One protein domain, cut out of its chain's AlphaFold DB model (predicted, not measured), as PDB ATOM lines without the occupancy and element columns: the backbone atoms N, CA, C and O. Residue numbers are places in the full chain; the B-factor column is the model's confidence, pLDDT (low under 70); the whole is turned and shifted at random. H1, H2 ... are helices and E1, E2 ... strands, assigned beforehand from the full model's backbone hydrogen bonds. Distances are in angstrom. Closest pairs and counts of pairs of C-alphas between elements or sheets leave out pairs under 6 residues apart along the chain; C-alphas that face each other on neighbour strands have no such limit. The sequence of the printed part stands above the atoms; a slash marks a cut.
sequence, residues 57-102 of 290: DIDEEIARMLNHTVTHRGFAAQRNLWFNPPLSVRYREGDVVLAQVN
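What this domain is: This is residues 57 to 102 of the 290 residues of the protein "DUF268 domain-containing protein" of Actinobacteria bacterium (UniProt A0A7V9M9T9). A flat model in which one helix, H1, lies beside the E1 side of a two-stranded hairpin, E1 and E2, with E2 on the far side of E1 from the helix. A long loop, residues 70 to 86, leads from the end of H1 round to the start of E1. The printed part has 46 residues, with one named helix and two named strands in the order H1, E1, E2 along the chain; the sheet's order is E1 - E2, antiparallel, and the class is mixed, helices and strands. The whole is only just compact, close to loose, with a radius of gyration of the C-alphas of 11.0 A, and the C-alphas span 30 by 22 by 11 A.

Where its parts are: The printed part begins at Asp 57. H1 is residues 60 to 69, with C-alpha 60 at (-1.616, 17.918, -39.660), and measures 14.3 A from first to last C-alpha. Residues 70 to 86 hold no named element. E1 is residues 87 to 92, 16.7 A long, with C-alpha 87 at (16.208, 8.155, -31.784). E2, the longest strand by residues, is residues 95 to 101, 18.1 A long, and ends with C-alpha 101 at (17.316, 10.664, -27.988).

How they stand to each other: E1 and E2 are a hairpin of antiparallel neighbour strands, with 150 degrees between their N-to-C directions. The C-alphas of Tyr 91 and Val 96 face each other at 4.5 A, and those of Leu 87 and Val 101 at 4.7 A. Across the pair, N 90 and O 97 are within hydrogen-bond range at 2.8 A, and so are N 97 and O 90 at 2.9 A. H1 and E1 have 8 pairs of C-alphas within 8 A; the closest are those of Ala 63 and Tyr 91, 4.9 A apart. The centres of H1 and E1 are 10.1 A apart. Within 10 A, residues 60 to 68 of H1 make 23 pairs of C-alphas with E1 and 2 with E2. H1 and E2 are apart, with no C-alpha of the one within 8 A of the other. In H1 every O i to N i+4 pair is within hydrogen-bond range.

The domain as a whole: The two C-alphas farthest apart are those of Asn 80 and Gly 94, at 30.2 A, and the C-alphas of Asp 57 and Asn 102, the first and last printed, are 28.4 A apart. The printed part has no cut. The link from H1 to E1, 17 residues, is long; the C-alphas of its residues 70 to 86 lie 3 to 16 A from the mean of all C-alphas. The link from E1 to E2, 2 residues, is tight. The mean pLDDT of the printed part is 93.0, and no printed residue is under 70.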
ATOM      1  N   ASP A  57       4.418  17.477 -48.284       86.19
ATOM      2  CA  ASP A  57       3.049  16.969 -48.434       86.19
ATOM      3  C   ASP A  57       2.454  16.435 -47.115       86.19
ATOM      4  O   ASP A  57       1.320  15.951 -47.100       86.19
ATOM      5  N   ILE A  58       3.199  16.493 -46.005       87.94
ATOM      6  CA  ILE A  58       2.694  16.127 -44.680       87.94
ATOM      7  C   ILE A  58       1.815  17.268 -44.165       87.94
ATOM      8  O   ILE A  58       2.319  18.338 -43.840       87.94
ATOM      9  N   ASP A  59       0.515  17.024 -44.037       87.69
ATOM     10  CA  ASP A  59      -0.407  17.903 -43.314       87.69
ATOM     11  C   ASP A  59      -0.577  17.469 -41.844       87.69
ATOM     12  O   ASP A  59       0.050  16.515 -41.370       87.69
ATOM     13  N   GLU A  60      -1.407  18.190 -41.085       90.38
ATOM     14  CA  GLU A  60      -1.616  17.918 -39.660       90.38
ATOM     15  C   GLU A  60      -2.196  16.516 -39.393       90.38
ATOM     16  O   GLU A  60      -1.821  15.857 -38.417       90.38
ATOM     17  N   GLU A  61      -3.092  16.031 -40.254       87.25
ATOM     18  CA  GLU A  61      -3.728  14.723 -40.080       87.25
ATOM     19  C   GLU A  61      -2.748  13.588 -40.364       87.25
ATOM     20  O   GLU A  61      -2.642  12.644 -39.571       87.25
ATOM     21  N   ILE A  62      -1.972  13.718 -41.443       88.25
ATOM     22  CA  ILE A  62      -0.884  12.796 -41.772       88.25
ATOM     23  C   ILE A  62       0.146  12.793 -40.639       88.25
ATOM     24  O   ILE A  62       0.511  11.721 -40.153       88.25
ATOM     25  N   ALA A  63       0.573  13.963 -40.156       92.56
ATOM     26  CA  ALA A  63       1.523  14.067 -39.051       92.56
ATOM     27  C   ALA A  63       1.006  13.379 -37.779       92.56
ATOM     28  O   ALA A  63       1.745  12.632 -37.133       92.56
ATOM     29  N   ARG A  64      -0.269  13.582 -37.420       93.31
ATOM     30  CA  ARG A  64      -0.900  12.943 -36.253       93.31
ATOM     31  C   ARG A  64      -0.908  11.421 -36.385       93.31
ATOM     32  O   ARG A  64      -0.565  10.732 -35.423       93.31
ATOM     33  N   MET A  65      -1.243  10.907 -37.569       91.94
ATOM     34  CA  MET A  65      -1.204   9.473 -37.857       91.94
ATOM     35  C   MET A  65       0.221   8.925 -37.740       91.94
ATOM     36  O   MET A  65       0.449   7.997 -36.967       91.94
ATOM     37  N   LEU A  66       1.194   9.522 -38.436       92.56
ATOM     38  CA  LEU A  66       2.592   9.082 -38.413       92.56
ATOM     39  C   LEU A  66       3.149   9.066 -36.985       92.56
ATOM     40  O   LEU A  66       3.682   8.047 -36.545       92.56
ATOM     41  N   ASN A  67       2.929  10.141 -36.223       94.88
ATOM     42  CA  ASN A  67       3.323  10.217 -34.819       94.88
ATOM     43  C   ASN A  67       2.678   9.109 -33.975       94.88
ATOM     44  O   ASN A  67       3.363   8.517 -33.148       94.88
ATOM     45  N   HIS A  68       1.398   8.783 -34.186       93.94
ATOM     46  CA  HIS A  68       0.751   7.670 -33.488       93.94
ATOM     47  C   HIS A  68       1.400   6.320 -33.830       93.94
ATOM     48  O   HIS A  68       1.685   5.532 -32.924       93.94
ATOM     49  N   THR A  69       1.680   6.068 -35.115       93.31
ATOM     50  CA  THR A  69       2.213   4.775 -35.581       93.31
ATOM     51  C   THR A  69       3.578   4.417 -35.001       93.31
ATOM     52  O   THR A  69       3.852   3.232 -34.826       93.31
ATOM     53  N   VAL A  70       4.404   5.412 -34.666       90.38
ATOM     54  CA  VAL A  70       5.765   5.209 -34.139       90.38
ATOM     55  C   VAL A  70       5.829   5.115 -32.609       90.38
ATOM     56  O   VAL A  70       6.916   4.987 -32.050       90.38
ATOM     57  N   THR A  71       4.691   5.173 -31.910       92.12
ATOM     58  CA  THR A  71       4.634   5.059 -30.440       92.12
ATOM     59  C   THR A  71       4.378   3.628 -29.964       92.12
ATOM     60  O   THR A  71       3.830   2.809 -30.703       92.12
ATOM     61  N   HIS A  72       4.617   3.376 -28.672       91.38
ATOM     62  CA  HIS A  72       4.209   2.154 -27.959       91.38
ATOM     63  C   HIS A  72       2.683   1.909 -27.940       91.38
ATOM     64  O   HIS A  72       2.217   0.896 -27.429       91.38
ATOM     65  N   ARG A  73       1.871   2.831 -28.481       91.62
ATOM     66  CA  ARG A  73       0.414   2.675 -28.656       91.62
ATOM     67  C   ARG A  73      -0.003   2.519 -30.117       91.62
ATOM     68  O   ARG A  73      -1.193   2.375 -30.396       91.62
ATOM     69  N   GLY A  74       0.953   2.589 -31.042       92.56
ATOM     70  CA  GLY A  74       0.713   2.480 -32.473       92.56
ATOM     71  C   GLY A  74       0.319   1.068 -32.900       92.56
ATOM     72  O   GLY A  74       0.373   0.107 -32.130       92.56
ATOM     73  N   PHE A  75      -0.050   0.917 -34.172       91.94
ATOM     74  CA  PHE A  75      -0.523  -0.362 -34.713       91.94
ATOM     75  C   PHE A  75       0.508  -1.497 -34.604       91.94
ATOM     76  O   PHE A  75       0.126  -2.643 -34.376       91.94
ATOM     77  N   ALA A  76       1.806  -1.194 -34.728       92.06
ATOM     78  CA  ALA A  76       2.867  -2.191 -34.573       92.06
ATOM     79  C   ALA A  76       2.952  -2.730 -33.133       92.06
ATOM     80  O   ALA A  76       3.115  -3.934 -32.932       92.06
ATOM     81  N   ALA A  77       2.764  -1.867 -32.129       91.44
ATOM     82  CA  ALA A  77       2.802  -2.254 -30.719       91.44
ATOM     83  C   ALA A  77       1.696  -3.262 -30.369       91.44
ATOM     84  O   ALA A  77       1.940  -4.228 -29.656       91.44
ATOM     85  N   GLN A  78       0.511  -3.134 -30.982       90.81
ATOM     86  CA  GLN A  78      -0.611  -4.077 -30.813       90.81
ATOM     87  C   GLN A  78      -0.295  -5.511 -31.278       90.81
ATOM     88  O   GLN A  78      -1.070  -6.436 -31.032       90.81
ATOM     89  N   ARG A  79       0.820  -5.701 -31.990       91.19
ATOM     90  CA  ARG A  79       1.317  -6.997 -32.462       91.19
ATOM     91  C   ARG A  79       2.701  -7.342 -31.903       91.19
ATOM     92  O   ARG A  79       3.324  -8.254 -32.432       91.19
ATOM     93  N   ASN A  80       3.166  -6.654 -30.853       91.25
ATOM     94  CA  ASN A  80       4.510  -6.810 -30.272       91.25
ATOM     95  C   ASN A  80       5.643  -6.559 -31.292       91.25
ATOM     96  O   ASN A  80       6.680  -7.217 -31.265       91.25
ATOM     97  N   LEU A  81       5.419  -5.633 -32.232       93.50
ATOM     98  CA  LEU A  81       6.365  -5.255 -33.295       93.50
ATOM     99  C   LEU A  81       6.835  -3.801 -33.177       93.50
ATOM    100  O   LEU A  81       7.414  -3.255 -34.117       93.50
ATOM    101  N   TRP A  82       6.552  -3.153 -32.050       94.62
ATOM    102  CA  TRP A  82       7.174  -1.881 -31.722       94.62
ATOM    103  C   TRP A  82       8.460  -2.156 -30.947       94.62
ATOM    104  O   TRP A  82       8.458  -2.929 -29.994       94.62
ATOM    105  N   PHE A  83       9.547  -1.535 -31.383       95.00
ATOM    106  CA  PHE A  83      10.838  -1.586 -30.711       95.00
ATOM    107  C   PHE A  83      11.197  -0.159 -30.332       95.00
ATOM    108  O   PHE A  83      11.111   0.708 -31.200       95.00
ATOM    109  N   ASN A  84      11.570   0.085 -29.075       94.88
ATOM    110  CA  ASN A  84      11.894   1.412 -28.561       94.88
ATOM    111  C   ASN A  84      13.205   1.911 -29.199       94.88
ATOM    112  O   ASN A  84      14.285   1.465 -28.800       94.88
ATOM    113  N   PRO A  85      13.157   2.798 -30.211       94.19
ATOM    114  CA  PRO A  85      14.360   3.198 -30.916       94.19
ATOM    115  C   PRO A  85      15.125   4.244 -30.095       94.19
ATOM    116  O   PRO A  85      14.500   5.094 -29.459       94.19
ATOM    117  N   PRO A  86      16.468   4.272 -30.160       96.31
ATOM    118  CA  PRO A  86      17.250   5.278 -29.447       96.31
ATOM    119  C   PRO A  86      16.985   6.707 -29.928       96.31
ATOM    120  O   PRO A  86      17.130   7.653 -29.160       96.31
ATOM    121  N   LEU A  87      16.578   6.875 -31.191       96.44
ATOM    122  CA  LEU A  87      16.208   8.155 -31.784       96.44
ATOM    123  C   LEU A  87      14.721   8.135 -32.131       96.44
ATOM    124  O   LEU A  87      14.281   7.342 -32.965       96.44
ATOM    125  N   SER A  88      13.956   9.043 -31.537       94.12
ATOM    126  CA  SER A  88      12.551   9.250 -31.879       94.12
ATOM    127  C   SER A  88      12.405  10.458 -32.799       94.12
ATOM    128  O   SER A  88      13.017  11.505 -32.577       94.12
ATOM    129  N   VAL A  89      11.580  10.336 -33.833       95.44
ATOM    130  CA  VAL A  89      11.233  11.450 -34.722       95.44
ATOM    131  C   VAL A  89       9.821  11.942 -34.433       95.44
ATOM    132  O   VAL A  89       8.977  11.190 -33.945       95.44
ATOM    133  N   ARG A  90       9.561  13.214 -34.734       95.94
ATOM    134  CA  ARG A  90       8.229  13.813 -34.674       95.94
ATOM    135  C   ARG A  90       7.912  14.491 -35.993       95.94
ATOM    136  O   ARG A  90       8.680  15.324 -36.470       95.94
ATOM    137  N   TYR A  91       6.757  14.148 -36.535       95.06
ATOM    138  CA  TYR A  91       6.202  14.725 -37.748       95.06
ATOM    139  C   TYR A  91       5.350  15.945 -37.402       95.06
ATOM    140  O   TYR A  91       4.658  15.960 -36.378       95.06
ATOM    141  N   ARG A  92       5.401  16.963 -38.257       95.62
ATOM    142  CA  ARG A  92       4.540  18.150 -38.232       95.62
ATOM    143  C   ARG A  92       4.252  18.575 -39.670       95.62
ATOM    144  O   ARG A  92       4.800  17.987 -40.596       95.62
ATOM    145  N   GLU A  93       3.391  19.569 -39.850       93.94
ATOM    146  CA  GLU A  93       3.082  20.074 -41.189       93.94
ATOM    147  C   GLU A  93       4.365  20.484 -41.928       93.94
ATOM    148  O   GLU A  93       5.150  21.291 -41.420       93.94
ATOM    149  N   GLY A  94       4.590  19.870 -43.091       92.38
ATOM    150  CA  GLY A  94       5.736  20.105 -43.965       92.38
ATOM    151  C   GLY A  94       7.110  19.729 -43.399       92.38
ATOM    152  O   GLY A  94       8.114  20.178 -43.946       92.38
ATOM    153  N   ASP A  95       7.208  18.977 -42.292       95.38
ATOM    154  CA  ASP A  95       8.505  18.738 -41.643       95.38
ATOM    155  C   ASP A  95       8.564  17.463 -40.776       95.38
ATOM    156  O   ASP A  95       7.563  16.947 -40.268       95.38
ATOM    157  N   VAL A  96       9.784  16.978 -40.547       95.25
ATOM    158  CA  VAL A  96      10.104  15.901 -39.608       95.25
ATOM    159  C   VAL A  96      11.363  16.258 -38.828       95.25
ATOM    160  O   VAL A  96      12.415  16.553 -39.389       95.25
ATOM    161  N   VAL A  97      11.269  16.201 -37.503       95.56
ATOM    162  CA  VAL A  97      12.367  16.585 -36.613       95.56
ATOM    163  C   VAL A  97      12.789  15.424 -35.727       95.56
ATOM    164  O   VAL A  97      11.963  14.615 -35.307       95.56
ATOM    165  N   LEU A  98      14.074  15.379 -35.373       96.19
ATOM    166  CA  LEU A  98      14.543  14.551 -34.263       96.19
ATOM    167  C   LEU A  98      13.888  15.065 -32.974       96.19
ATOM    168  O   LEU A  98      14.131  16.198 -32.558       96.19
ATOM    169  N   ALA A  99      13.013  14.275 -32.367       94.25
ATOM    170  CA  ALA A  99      12.253  14.687 -31.196       94.25
ATOM    171  C   ALA A  99      13.096  14.539 -29.931       94.25
ATOM    172  O   ALA A  99      13.340  15.526 -29.239       94.25
ATOM    173  N   GLN A 100      13.572  13.323 -29.683       95.38
ATOM    174  CA  GLN A 100      14.325  12.965 -28.490       95.38
ATOM    175  C   GLN A 100      15.292  11.823 -28.801       95.38
ATOM    176  O   GLN A 100      14.995  10.964 -29.638       95.38
ATOM    177  N   VAL A 101      16.414  11.808 -28.091       97.00
ATOM    178  CA  VAL A 101      17.316  10.664 -27.988       97.00
ATOM    179  C   VAL A 101      17.210  10.111 -26.569       97.00
ATOM    180  O   VAL A 101      17.429  10.850 -25.608       97.00
ATOM    181  N   ASN A 102      16.825   8.844 -26.430       95.75
ATOM    182  CA  ASN A 102      16.678   8.184 -25.127       95.75
ATOM    183  C   ASN A 102      17.956   7.422 -24.730       95.75
ATOM    184  O   ASN A 102      18.921   7.352 -25.495       95.75
TER     185      ASN A 102